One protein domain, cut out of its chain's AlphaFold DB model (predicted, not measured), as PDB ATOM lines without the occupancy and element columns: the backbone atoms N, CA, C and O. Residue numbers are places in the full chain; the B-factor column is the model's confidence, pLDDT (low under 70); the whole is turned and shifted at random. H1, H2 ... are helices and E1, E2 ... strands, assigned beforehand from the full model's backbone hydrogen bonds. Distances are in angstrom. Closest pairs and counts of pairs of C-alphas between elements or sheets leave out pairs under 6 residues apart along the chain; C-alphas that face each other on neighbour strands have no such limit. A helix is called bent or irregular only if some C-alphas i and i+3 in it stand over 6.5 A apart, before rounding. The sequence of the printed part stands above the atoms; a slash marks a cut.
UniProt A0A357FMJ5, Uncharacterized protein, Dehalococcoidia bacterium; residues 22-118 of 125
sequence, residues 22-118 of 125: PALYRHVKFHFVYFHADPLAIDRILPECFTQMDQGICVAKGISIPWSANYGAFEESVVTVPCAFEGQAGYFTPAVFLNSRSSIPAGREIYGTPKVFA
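This is residues 22 to 118 of the 125 residues of an uncharacterized protein of Dehalococcoidia bacterium (UniProt A0A357FMJ5). Look first for one strongly twisted sheet in which four long strands, E1, E3, E4 and E5, run side by side; at one end of it the hairpin of E4 and E5 bends away and the short E2 joins E4 there. A small helix packs on each face, H1 near that bent end and H2 near the other end, over E5 and the short E6. The printed part has 97 residues, with two named helices and six named strands in the order E1 H1 E2 E3 E4 E5 H2 E6. The sheet is branched and mixed, E5 and E6 being parallel and the other neighbour pairs antiparallel; the class is mixed, helices and strands. The whole is compact, with a radius of gyration of the C-alphas of 14.3 A and spans of 38 by 26 by 23 A.

Find C-alpha 74 at (173.961, 210.147, 140.588); from there E4 runs 30.6 A to residue 85, bending by 65 degrees at residue 82. E5, residues 88 to 98, covers 28.4 A and bends by 57 degrees at residue 95. E3 is residues 57 to 65, 25.5 A long. E1 begins at C-alpha 29, (178.704, 220.115, 142.235), and runs 23.3 A to residue 36. Among the shorter elements are E2, residues 50 to 52, H1, residues 39 to 45, and H2, residues 103 to 111. E6, residues 115 to 117, ends at C-alpha 117, (179.761, 200.634, 139.581).

Start at E4, which has E2 and E3 on one side and E5 on the other side. E3, E4 and E5 form a meander, each strand the antiparallel neighbour of the one before; look at N 61 and O 78, 2.8 A apart, and N 81 and O 92, 2.8 A. E1 is an edge strand beside E3, with N 31 and O 62 at 2.8 A. E2 is another, with N 51 and O 84 at 2.9 A. E5, H2 and E6 make a strand-helix-strand unit, two parallel neighbour strands with a helix between, its crossover right-handed; N 116 and O 96 are 2.8 A apart. H2 is on the sheet at a height of 10.3 A, over E5 and E6; its closest C-alphas to E6 are those of Ile 104 and Lys 115, 5.4 A. H1 is on the opposite face at a height of 9.1 A, across the strands at 71 degrees to E4 on the local plane. Every O i to N i+4 pair is within hydrogen-bond range in H2, but 1 of 3 in H1, where 2 of 4 O i to N i+3 pairs are.

The C-alphas of Leu 40 and Ala 69 are the two farthest apart, at 40.0 A. The printed part has no cut and no long link. Mean pLDDT of the printed part is 95.7, and no printed residue is under 70.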
ATOM      1  N   PRO A  22     173.037 215.068 122.990       94.50
ATOM      2  CA  PRO A  22     173.754 215.625 124.137       94.50
ATOM      3  C   PRO A  22     173.070 215.323 125.475       94.50
ATOM      4  O   PRO A  22     171.861 215.482 125.623       94.50
ATOM      5  N   ALA A  23     173.867 214.941 126.476       93.31
ATOM      6  CA  ALA A  23     173.380 214.789 127.840       93.31
ATOM      7  C   ALA A  23     173.385 216.134 128.573       93.31
ATOM      8  O   ALA A  23     174.420 216.797 128.655       93.31
ATOM      9  N   LEU A  24     172.239 216.522 129.137       96.06
ATOM     10  CA  LEU A  24     172.125 217.728 129.957       96.06
ATOM     11  C   LEU A  24     172.267 217.381 131.438       96.06
ATOM     12  O   LEU A  24     171.620 216.455 131.928       96.06
ATOM     13  N   TYR A  25     173.057 218.175 132.150       97.38
ATOM     14  CA  TYR A  25     173.273 218.071 133.589       97.38
ATOM     15  C   TYR A  25     172.932 219.406 134.251       97.38
ATOM     16  O   TYR A  25     173.223 220.463 133.692       97.38
ATOM     17  N   ARG A  26     172.306 219.380 135.432       97.81
ATOM     18  CA  ARG A  26     171.914 220.599 136.161       97.81
ATOM     19  C   ARG A  26     172.424 220.559 137.593       97.81
ATOM     20  O   ARG A  26     172.422 219.505 138.219       97.81
ATOM     21  N   HIS A  27     172.829 221.726 138.099       97.81
ATOM     22  CA  HIS A  27     173.305 221.920 139.475       97.81
ATOM     23  C   HIS A  27     174.432 220.958 139.887       97.81
ATOM     24  O   HIS A  27     174.502 220.544 141.043       97.81
ATOM     25  N   VAL A  28     175.296 220.593 138.933       97.81
ATOM     26  CA  VAL A  28     176.434 219.707 139.186       97.81
ATOM     27  C   VAL A  28     177.372 220.376 140.183       97.81
ATOM     28  O   VAL A  28     177.762 221.528 139.993       97.81
ATOM     29  N   LYS A  29     177.734 219.654 141.242       98.06
ATOM     30  CA  LYS A  29     178.704 220.115 142.235       98.06
ATOM     31  C   LYS A  29     179.984 219.324 142.079       98.06
ATOM     32  O   LYS A  29     179.936 218.102 142.010       98.06
ATOM     33  N   PHE A  30     181.107 220.024 142.076       97.25
ATOM     34  CA  PHE A  30     182.427 219.416 142.034       97.25
ATOM     35  C   PHE A  30     183.158 219.662 143.349       97.25
ATOM     36  O   PHE A  30     183.072 220.744 143.928       97.25
ATOM     37  N   HIS A  31     183.911 218.664 143.781       96.56
ATOM     38  CA  HIS A  31     184.918 218.764 144.822       96.56
ATOM     39  C   HIS A  31     186.221 218.240 144.229       96.56
ATOM     40  O   HIS A  31     186.253 217.111 143.743       96.56
ATOM     41  N   PHE A  32     187.283 219.038 144.269       97.31
ATOM     42  CA  PHE A  32     188.593 218.671 143.737       97.31
ATOM     43  C   PHE A  32     189.598 218.519 144.873       97.31
ATOM     44  O   PHE A  32     189.686 219.386 145.738       97.31
ATOM     45  N   VAL A  33     190.371 217.440 144.840       97.56
ATOM     46  CA  VAL A  33     191.517 217.210 145.718       97.56
ATOM     47  C   VAL A  33     192.732 216.987 144.835       97.56
ATOM     48  O   VAL A  33     192.808 216.000 144.100       97.56
ATOM     49  N   TYR A  34     193.669 217.922 144.897       97.12
ATOM     50  CA  TYR A  34     194.962 217.808 144.233       97.12
ATOM     51  C   TYR A  34     195.919 217.063 145.156       97.12
ATOM     52  O   TYR A  34     195.961 217.340 146.355       97.12
ATOM     53  N   PHE A  35     196.669 216.109 144.615       96.69
ATOM     54  CA  PHE A  35     197.601 215.304 145.397       96.69
ATOM     55  C   PHE A  35     198.832 214.934 144.577       96.69
ATOM     56  O   PHE A  35     198.764 214.829 143.355       96.69
ATOM     57  N   HIS A  36     199.956 214.713 145.258       96.94
ATOM     58  CA  HIS A  36     201.156 214.176 144.627       96.94
ATOM     59  C   HIS A  36     201.084 212.649 144.572       96.94
ATOM     60  O   HIS A  36     200.848 211.992 145.585       96.94
ATOM     61  N   ALA A  37     201.312 212.100 143.386       95.56
ATOM     62  CA  ALA A  37     201.513 210.683 143.140       95.56
ATOM     63  C   ALA A  37     202.968 210.422 142.727       95.56
ATOM     64  O   ALA A  37     203.648 211.309 142.210       95.56
ATOM     65  N   ASP A  38     203.432 209.191 142.946       95.44
ATOM     66  CA  ASP A  38     204.716 208.722 142.423       95.44
ATOM     67  C   ASP A  38     204.704 208.800 140.882       95.44
ATOM     68  O   ASP A  38     203.849 208.154 140.262       95.44
ATOM     69  N   PRO A  39     205.627 209.550 140.245       93.38
ATOM     70  CA  PRO A  39     205.744 209.601 138.789       93.38
ATOM     71  C   PRO A  39     205.843 208.213 138.147       93.38
ATOM     72  O   PRO A  39     205.181 207.946 137.150       93.38
ATOM     73  N   LEU A  40     206.555 207.272 138.778       93.94
ATOM     74  CA  LEU A  40     206.677 205.912 138.249       93.94
ATOM     75  C   LEU A  40     205.355 205.139 138.294       93.94
ATOM     76  O   LEU A  40     205.179 204.179 137.545       93.94
ATOM     77  N   ALA A  41     204.430 205.499 139.185       94.19
ATOM     78  CA  ALA A  41     203.096 204.911 139.209       94.19
ATOM     79  C   ALA A  41     202.210 205.485 138.095       94.19
ATOM     80  O   ALA A  41     201.403 204.746 137.532       94.19
ATOM     81  N   ILE A  42     202.384 206.767 137.761       95.44
ATOM     82  CA  ILE A  42     201.692 207.416 136.645       95.44
ATOM     83  C   ILE A  42     202.143 206.807 135.315       95.44
ATOM     84  O   ILE A  42     201.294 206.371 134.537       95.44
ATOM     85  N   ASP A  43     203.452 206.685 135.096       93.56
ATOM     86  CA  ASP A  43     204.014 206.114 133.865       93.56
ATOM     87  C   ASP A  43     203.514 204.682 133.589       93.56
ATOM     88  O   ASP A  43     203.362 204.283 132.440       93.56
ATOM     89  N   ARG A  44     203.200 203.896 134.631       95.06
ATOM     90  CA  ARG A  44     202.659 202.528 134.473       95.06
ATOM     91  C   ARG A  44     201.227 202.479 133.950       95.06
ATOM     92  O   ARG A  44     200.832 201.452 133.404       95.06
ATOM     93  N   ILE A  45     200.426 203.511 134.205       95.38
ATOM     94  CA  ILE A  45     198.998 203.534 133.848       95.38
ATOM     95  C   ILE A  45     198.713 204.398 132.625       95.38
ATOM     96  O   ILE A  45     197.641 204.271 132.033       95.38
ATOM     97  N   LEU A  46     199.629 205.301 132.284       96.25
ATOM     98  CA  LEU A  46     199.459 206.239 131.195       96.25
ATOM     99  C   LEU A  46     199.702 205.521 129.853       96.25
ATOM    100  O   LEU A  46     200.745 204.892 129.685       96.25
ATOM    101  N   PRO A  47     198.761 205.576 128.892       96.75
ATOM    102  CA  PRO A  47     198.996 205.022 127.561       96.75
ATOM    103  C   PRO A  47     200.210 205.649 126.864       96.75
ATOM    104  O   PRO A  47     200.461 206.841 127.019       96.75
ATOM    105  N   GLU A  48     200.904 204.862 126.037       96.88
ATOM    106  CA  GLU A  48     202.167 205.244 125.372       96.88
ATOM    107  C   GLU A  48     202.087 206.522 124.524       96.88
ATOM    108  O   GLU A  48     203.093 207.184 124.288       96.88
ATOM    109  N   CYS A  49     200.889 206.872 124.057       96.56
ATOM    110  CA  CYS A  49     200.662 208.055 123.242       96.56
ATOM    111  C   CYS A  49     200.681 209.363 124.046       96.56
ATOM    112  O   CYS A  49     200.682 210.440 123.446       96.56
ATOM    113  N   PHE A  50     200.684 209.292 125.378       97.44
ATOM    114  CA  PHE A  50     200.661 210.460 126.242       97.44
ATOM    115  C   PHE A  50     201.996 210.675 126.956       97.44
ATOM    116  O   PHE A  50     202.630 209.744 127.443       97.44
ATOM    117  N   THR A  51     202.362 211.942 127.117       95.81
ATOM    118  CA  THR A  51     203.488 212.372 127.952       95.81
ATOM    119  C   THR A  51     202.965 212.852 129.299       95.81
ATOM    120  O   THR A  51     202.049 213.674 129.344       95.81
ATOM    121  N   GLN A  52     203.543 212.381 130.405       94.81
ATOM    122  CA  GLN A  52     203.189 212.863 131.742       94.81
ATOM    123  C   GLN A  52     203.448 214.377 131.882       94.81
ATOM    124  O   GLN A  52     204.456 214.896 131.402       94.81
ATOM    125  N   MET A  53     202.558 215.082 132.587       93.44
ATOM    126  CA  MET A  53     202.713 216.499 132.941       93.44
ATOM    127  C   MET A  53     202.725 216.718 134.466       93.44
ATOM    128  O   MET A  53     202.529 215.790 135.250       93.44
ATOM    129  N   ASP A  54     203.004 217.956 134.885       83.00
ATOM    130  CA  ASP A  54     202.829 218.465 136.257       83.00
ATOM    131  C   ASP A  54     203.552 217.691 137.375       83.00
ATOM    132  O   ASP A  54     203.144 217.727 138.534       83.00
ATOM    133  N   GLN A  55     204.649 216.998 137.039       85.06
ATOM    134  CA  GLN A  55     205.582 216.371 137.992       85.06
ATOM    135  C   GLN A  55     204.901 215.533 139.095       85.06
ATOM    136  O   GLN A  55     205.337 215.511 140.245       85.06
ATOM    137  N   GLY A  56     203.824 214.826 138.744       87.06
ATOM    138  CA  GLY A  56     203.127 213.922 139.658       87.06
ATOM    139  C   GLY A  56     201.899 214.509 140.354       87.06
ATOM    140  O   GLY A  56     201.287 213.811 141.161       87.06
ATOM    141  N   ILE A  57     201.494 215.747 140.059       94.75
ATOM    142  CA  ILE A  57     200.251 216.311 140.603       94.75
ATOM    143  C   ILE A  57     199.051 215.693 139.877       94.75
ATOM    144  O   ILE A  57     198.797 215.970 138.712       94.75
ATOM    145  N   CYS A  58     198.285 214.863 140.577       96.62
ATOM    146  CA  CYS A  58     197.039 214.272 140.097       96.62
ATOM    147  C   CYS A  58     195.824 214.951 140.739       96.62
ATOM    148  O   CYS A  58     195.936 215.680 141.728       96.62
ATOM    149  N   VAL A  59     194.635 214.687 140.192       97.25
ATOM    150  CA  VAL A  59     193.379 215.244 140.707       97.25
ATOM    151  C   VAL A  59     192.380 214.131 140.979       97.25
ATOM    152  O   VAL A  59     191.964 213.425 140.061       97.25
ATOM    153  N   ALA A  60     191.948 214.015 142.231       97.56
ATOM    154  CA  ALA A  60     190.766 213.255 142.607       97.56
ATOM    155  C   ALA A  60     189.558 214.199 142.631       97.56
ATOM    156  O   ALA A  60     189.637 215.322 143.130       97.56
ATOM    157  N   LYS A  61     188.433 213.763 142.068       97.44
ATOM    158  CA  LYS A  61     187.216 214.566 141.921       97.44
ATOM    159  C   LYS A  61     186.049 213.805 142.515       97.44
ATOM    160  O   LYS A  61     185.856 212.639 142.187       97.44
ATOM    161  N   GLY A  62     185.262 214.469 143.347       97.31
ATOM    162  CA  GLY A  62     183.903 214.057 143.676       97.31
ATOM    163  C   GLY A  62     182.920 214.926 142.903       97.31
ATOM    164  O   GLY A  62     183.073 216.146 142.874       97.31
ATOM    165  N   ILE A  63     181.923 214.314 142.279       97.25
ATOM    166  CA  ILE A  63     180.934 214.989 141.448       97.25
ATOM    167  C   ILE A  63     179.548 214.554 141.905       97.25
ATOM    168  O   ILE A  63     179.232 213.367 141.907       97.25
ATOM    169  N   SER A  64     178.718 215.527 142.259       96.94
ATOM    170  CA  SER A  64     177.313 215.311 142.596       96.94
ATOM    171  C   SER A  64     176.440 215.830 141.478       96.94
ATOM    172  O   SER A  64     176.457 217.026 141.176       96.94
ATOM    173  N   ILE A  65     175.673 214.930 140.873       97.31
ATOM    174  CA  ILE A  65     174.778 215.210 139.762       97.31
ATOM    175  C   ILE A  65     173.348 215.038 140.281       97.31
ATOM    176  O   ILE A  65     172.796 213.942 140.208       97.31
ATOM    177  N   PRO A  66     172.703 216.095 140.800       97.00
ATOM    178  CA  PRO A  66     171.345 215.979 141.328       97.00
ATOM    179  C   PRO A  66     170.298 215.787 140.224       97.00
ATOM    180  O   PRO A  66     169.184 215.351 140.505       97.00
ATOM    181  N   TRP A  67     170.623 216.120 138.971       97.31
ATOM    182  CA  TRP A  67     169.733 215.900 137.838       97.31
ATOM    183  C   TRP A  67     170.500 215.786 136.515       97.31
ATOM    184  O   TRP A  67     171.340 216.634 136.192       97.31
ATOM    185  N   SER A  68     170.145 214.776 135.719       96.56
ATOM    186  CA  SER A  68     170.551 214.622 134.322       96.56
ATOM    187  C   SER A  68     169.366 214.168 133.472       96.56
ATOM    188  O   SER A  68     168.625 213.277 133.886       96.56
ATOM    189  N   ALA A  69     169.221 214.738 132.272       95.00
ATOM    190  CA  ALA A  69     168.158 214.370 131.335       95.00
ATOM    191  C   ALA A  69     168.261 212.906 130.871       95.00
ATOM    192  O   ALA A  69     167.241 212.253 130.663       95.00
ATOM    193  N   ASN A  70     169.485 212.392 130.727       93.88
ATOM    194  CA  ASN A  70     169.735 211.068 130.156       93.88
ATOM    195  C   ASN A  70     169.908 209.999 131.236       93.88
ATOM    196  O   ASN A  70     169.604 208.831 131.003       93.88
ATOM    197  N   TYR A  71     170.431 210.391 132.402       94.44
ATOM    198  CA  TYR A  71     170.974 209.434 133.368       94.44
ATOM    199  C   TYR A  71     170.345 209.499 134.762       94.44
ATOM    200  O   TYR A  71     170.673 208.672 135.610       94.44
ATOM    201  N   GLY A  72     169.446 210.456 135.007       94.69
ATOM    202  CA  GLY A  72     168.921 210.713 136.344       94.69
ATOM    203  C   GLY A  72     169.975 211.296 137.292       94.69
ATOM    204  O   GLY A  72     171.006 211.812 136.857       94.69
ATOM    205  N   ALA A  73     169.686 211.260 138.591       95.81
ATOM    206  CA  ALA A  73     170.601 211.729 139.626       95.81
ATOM    207  C   ALA A  73     171.638 210.654 139.973       95.81
ATOM    208  O   ALA A  73     171.287 209.478 140.078       95.81
ATOM    209  N   PHE A  74     172.894 211.051 140.172       95.69
ATOM    210  CA  PHE A  74     173.961 210.147 140.588       95.69
ATOM    211  C   PHE A  74     175.153 210.888 141.195       95.69
ATOM    212  O   PHE A  74     175.283 212.108 141.101       95.69
ATOM    213  N   GLU A  75     176.037 210.116 141.810       96.81
ATOM    214  CA  GLU A  75     177.323 210.567 142.326       96.81
ATOM    215  C   GLU A  75     178.438 209.864 141.556       96.81
ATOM    216  O   GLU A  75     178.300 208.695 141.181       96.81
ATOM    217  N   GLU A  76     179.532 210.579 141.319       97.12
ATOM    218  CA  GLU A  76     180.699 210.076 140.604       97.12
ATOM    219  C   GLU A  76     181.990 210.502 141.309       97.12
ATOM    220  O   GLU A  76     182.140 211.638 141.757       97.12
ATOM    221  N   SER A  77     182.946 209.584 141.384       97.38
ATOM    222  CA  SER A  77     184.317 209.836 141.794       97.38
ATOM    223  C   SER A  77     185.278 209.491 140.669       97.38
ATOM    224  O   SER A  77     185.210 208.418 140.077       97.38
ATOM    225  N   VAL A  78     186.195 210.409 140.384       97.69
ATOM    226  CA  VAL A  78     187.122 210.322 139.254       97.69
ATOM    227  C   VAL A  78     188.537 210.568 139.747       97.69
ATOM    228  O   VAL A  78     188.757 211.488 140.533       97.69
ATOM    229  N   VAL A  79     189.504 209.817 139.231       97.44
ATOM    230  CA  VAL A  79     190.918 210.208 139.285       97.44
ATOM    231  C   VAL A  79     191.348 210.623 137.888       97.44
ATOM    232  O   VAL A  79     191.052 209.921 136.925       97.44
ATOM    233  N   THR A  80     192.038 211.755 137.767       97.19
ATOM    234  CA  THR A  80     192.645 212.196 136.508       97.19
ATOM    235  C   THR A  80     194.112 212.545 136.674       97.19
ATOM    236  O   THR A  80     194.494 213.175 137.662       97.19
ATOM    237  N   VAL A  81     194.890 212.193 135.659       97.12
ATOM    238  CA  VAL A  81     196.323 212.443 135.533       97.12
ATOM    239  C   VAL A  81     196.533 213.497 134.442       97.12
ATOM    240  O   VAL A  81     196.050 213.287 133.327       97.12
ATOM    241  N   PRO A  82     197.219 214.619 134.720       96.31
ATOM    242  CA  PRO A  82     197.617 215.568 133.686       96.31
ATOM    243  C   PRO A  82     198.601 214.935 132.702       96.31
ATOM    244  O   PRO A  82     199.592 214.314 133.096       96.31
ATOM    245  N   CYS A  83     198.340 215.099 131.411       97.06
ATOM    246  CA  CYS A  83     199.190 214.565 130.356       97.06
ATOM    247  C   CYS A  83     199.091 215.401 129.076       97.06
ATOM    248  O   CYS A  83     198.169 216.199 128.919       97.06
ATOM    249  N   ALA A  84     200.012 215.190 128.140       97.69
ATOM    250  CA  ALA A  84     199.981 215.786 126.810       97.69
ATOM    251  C   ALA A  84     199.861 214.713 125.725       97.69
ATOM    252  O   ALA A  84     200.554 213.704 125.786       97.69
ATOM    253  N   PHE A  85     199.030 214.958 124.713       97.44
ATOM    254  CA  PHE A  85     198.980 214.185 123.469       97.44
ATOM    255  C   PHE A  85     199.444 215.086 122.333       97.44
ATOM    256  O   PHE A  85     198.868 216.154 122.150       97.44
ATOM    257  N   GLU A  86     200.500 214.707 121.611       96.69
ATOM    258  CA  GLU A  86     201.031 215.512 120.493       96.69
ATOM    259  C   GLU A  86     201.295 216.988 120.881       96.69
ATOM    260  O   GLU A  86     201.051 217.921 120.121       96.69
ATOM    261  N   GLY A  87     201.772 217.210 122.113       95.69
ATOM    262  CA  GLY A  87     202.032 218.545 122.667       95.69
ATOM    263  C   GLY A  87     200.796 219.288 123.196       95.69
ATOM    264  O   GLY A  87     200.947 220.333 123.828       95.69
ATOM    265  N   GLN A  88     199.588 218.755 123.012       97.75
ATOM    266  CA  GLN A  88     198.353 219.322 123.545       97.75
ATOM    267  C   GLN A  88     198.094 218.822 124.970       97.75
ATOM    268  O   GLN A  88     197.865 217.632 125.190       97.75
ATOM    269  N   ALA A  89     198.082 219.746 125.933       96.94
ATOM    270  CA  ALA A  89     197.781 219.446 127.330       96.94
ATOM    271  C   ALA A  89     196.321 218.996 127.523       96.94
ATOM    272  O   ALA A  89     195.400 219.539 126.901       96.94
ATOM    273  N   GLY A  90     196.121 218.038 128.426       95.69
ATOM    274  CA  GLY A  90     194.836 217.444 128.763       95.69
ATOM    275  C   GLY A  90     194.916 216.558 130.008       95.69
ATOM    276  O   GLY A  90     195.802 216.703 130.849       95.69
ATOM    277  N   TYR A  91     193.952 215.646 130.135       96.31
ATOM    278  CA  TYR A  91     193.860 214.733 131.269       96.31
ATOM    279  C   TYR A  91     193.522 213.322 130.805       96.31
ATOM    280  O   TYR A  91     192.523 213.112 130.115       96.31
ATOM    281  N   PHE A  92     194.289 212.347 131.279       97.25
ATOM    282  CA  PHE A  92     193.932 210.941 131.196       97.25
ATOM    283  C   PHE A  92     193.139 210.532 132.441       97.25
ATOM    284  O   PHE A  92     193.459 210.926 133.563       97.25
ATOM    285  N   THR A  93     192.079 209.750 132.251       97.75
ATOM    286  CA  THR A  93     191.221 209.275 133.342       97.75
ATOM    287  C   THR A  93     191.405 207.770 133.493       97.75
ATOM    288  O   THR A  93     190.783 207.036 132.732       97.75
ATOM    289  N   PRO A  94     192.229 207.284 134.437       96.31
ATOM    290  CA  PRO A  94     192.439 205.849 134.628       96.31
ATOM    291  C   PRO A  94     191.235 205.119 135.236       96.31
ATOM    292  O   PRO A  94     191.033 203.940 134.960       96.31
ATOM    293  N   ALA A  95     190.438 205.790 136.075       95.81
ATOM    294  CA  ALA A  95     189.325 205.157 136.776       95.81
ATOM    295  C   ALA A  95     188.202 206.144 137.105       95.81
ATOM    296  O   ALA A  95     188.449 207.290 137.501       95.81
ATOM    297  N   VAL A  96     186.964 205.659 136.981       98.06
ATOM    298  CA  VAL A  96     185.745 206.374 137.359       98.06
ATOM    299  C   VAL A  96     184.812 205.433 138.120       98.06
ATOM    300  O   VAL A  96     184.449 204.371 137.615       98.06
ATOM    301  N   PHE A  97     184.381 205.839 139.309       97.06
ATOM    302  CA  PHE A  97     183.458 205.100 140.169       97.06
ATOM    303  C   PHE A  97     182.157 205.876 140.318       97.06
ATOM    304  O   PHE A  97     182.193 207.082 140.526       97.06
ATOM    305  N   LEU A  98     181.008 205.219 140.185       96.62
ATOM    306  CA  LEU A  98     179.710 205.893 140.273       96.62
ATOM    307  C   LEU A  98     178.567 204.928 140.574       96.62
ATOM    308  O   LEU A  98     178.679 203.722 140.361       96.62
ATOM    309  N   ASN A  99     177.433 205.479 141.003       95.12
ATOM    310  CA  ASN A  99     176.233 204.711 141.348       95.12
ATOM    311  C   ASN A  99     175.115 204.755 140.280       95.12
ATOM    312  O   ASN A  99     174.041 204.195 140.500       95.12
ATOM    313  N   SER A 100     175.349 205.373 139.116       93.50
ATOM    314  CA  SER A 100     174.369 205.404 138.018       93.50
ATOM    315  C   SER A 100     174.403 204.129 137.184       93.50
ATOM    316  O   SER A 100     175.445 203.746 136.660       93.50
ATOM    317  N   ARG A 101     173.241 203.510 136.971       87.25
ATOM    318  CA  ARG A 101     173.128 202.335 136.095       87.25
ATOM    319  C   ARG A 101     173.220 202.694 134.613       87.25
ATOM    320  O   ARG A 101     173.831 201.944 133.867       87.25
ATOM    321  N   SER A 102     172.647 203.824 134.189       87.75
ATOM    322  CA  SER A 102     172.560 204.212 132.773       87.75
ATOM    323  C   SER A 102     173.770 204.995 132.268       87.75
ATOM    324  O   SER A 102     174.154 204.820 131.112       87.75
ATOM    325  N   SER A 103     174.433 205.807 133.103       94.94
ATOM    326  CA  SER A 103     175.607 206.564 132.638       94.94
ATOM    327  C   SER A 103     176.879 205.722 132.533       94.94
ATOM    328  O   SER A 103     177.818 206.151 131.863       94.94
ATOM    329  N   ILE A 104     176.947 204.557 133.191       96.69
ATOM    330  CA  ILE A 104     178.074 203.620 133.056       96.69
ATOM    331  C   ILE A 104     178.187 203.117 131.609       96.69
ATOM    332  O   ILE A 104     179.207 203.411 130.985       96.69
ATOM    333  N   PRO A 105     177.190 202.411 131.037       95.56
ATOM    334  CA  PRO A 105     177.286 201.912 129.669       95.56
ATOM    335  C   PRO A 105     177.406 203.053 128.659       95.56
ATOM    336  O   PRO A 105     178.299 203.003 127.824       95.56
ATOM    337  N   ALA A 106     176.641 204.143 128.808       95.25
ATOM    338  CA  ALA A 106     176.759 205.302 127.921       95.25
ATOM    339  C   ALA A 106     178.185 205.881 127.906       95.25
ATOM    340  O   ALA A 106     178.765 206.126 126.852       95.25
ATOM    341  N   GLY A 107     178.784 206.070 129.086       96.31
ATOM    342  CA  GLY A 107     180.142 206.590 129.199       96.31
ATOM    343  C   GLY A 107     181.199 205.650 128.623       96.31
ATOM    344  O   GLY A 107     182.185 206.129 128.060       96.31
ATOM    345  N   ARG A 108     181.016 204.335 128.772       97.00
ATOM    346  CA  ARG A 108     181.953 203.321 128.272       97.00
ATOM    347  C   ARG A 108     181.856 203.157 126.760       97.00
ATOM    348  O   ARG A 108     182.879 203.140 126.091       97.00
ATOM    349  N   GLU A 109     180.642 203.047 126.237       96.12
ATOM    350  CA  GLU A 109     180.375 202.686 124.842       96.12
ATOM    351  C   GLU A 109     180.475 203.880 123.887       96.12
ATOM    352  O   GLU A 109     180.926 203.707 122.760       96.12
ATOM    353  N   ILE A 110     180.109 205.091 124.328       94.50
ATOM    354  CA  ILE A 110     180.196 206.296 123.486       94.50
ATOM    355  C   ILE A 110     181.590 206.929 123.573       94.50
ATOM    356  O   ILE A 110     182.151 207.335 122.559       94.50
ATOM    357  N   TYR A 111     182.136 207.051 124.787       95.38
ATOM    358  CA  TYR A 111     183.315 207.889 125.055       95.38
ATOM    359  C   TYR A 111     184.539 207.113 125.557       95.38
ATOM    360  O   TYR A 111     185.584 207.719 125.776       95.38
ATOM    361  N   GLY A 112     184.428 205.804 125.803       96.62
ATOM    362  CA  GLY A 112     185.538 205.001 126.326       96.62
ATOM    363  C   GLY A 112     185.916 205.299 127.782       96.62
ATOM    364  O   GLY A 112     187.002 204.929 128.219       96.62
ATOM    365  N   THR A 113     185.054 205.963 128.563       96.75
ATOM    366  CA  THR A 113     185.372 206.283 129.970       96.75
ATOM    367  C   THR A 113     185.401 205.011 130.833       96.75
ATOM    368  O   THR A 113     184.466 204.207 130.751       96.75
ATOM    369  N   PRO A 114     186.418 204.801 131.696       97.44
ATOM    370  CA  PRO A 114     186.579 203.566 132.472       97.44
ATOM    371  C   PRO A 114     185.685 203.556 133.719       97.44
ATOM    372  O   PRO A 114     186.143 203.539 134.861       97.44
ATOM    373  N   LYS A 115     184.373 203.593 133.481       97.69
ATOM    374  CA  LYS A 115     183.328 203.623 134.503       97.69
ATOM    375  C   LYS A 115     183.090 202.245 135.110       97.69
ATOM    376  O   LYS A 115     182.920 201.267 134.375       97.69
ATOM    377  N   VAL A 116     183.035 202.200 136.439       96.50
ATOM    378  CA  VAL A 116     182.767 201.015 137.263       96.50
ATOM    379  C   VAL A 116     181.719 201.356 138.319       96.50
ATOM    380  O   VAL A 116     181.749 202.430 138.919       96.50
ATOM    381  N   PHE A 117     180.779 200.440 138.554       96.19
ATOM    382  CA  PHE A 117     179.761 200.634 139.581       96.19
ATOM    383  C   PHE A 117     180.383 200.620 140.982       96.19
ATOM    384  O   PHE A 117     181.111 199.692 141.332       96.19
ATOM    385  N   ALA A 118     180.040 201.615 141.794       93.88
ATOM    386  CA  ALA A 118     180.364 201.671 143.211       93.88
ATOM    387  C   ALA A 118     179.199 202.297 143.985       93.88
ATOM    388  O   ALA A 118     178.624 203.307 143.574       93.88
TER     389      ALA A 118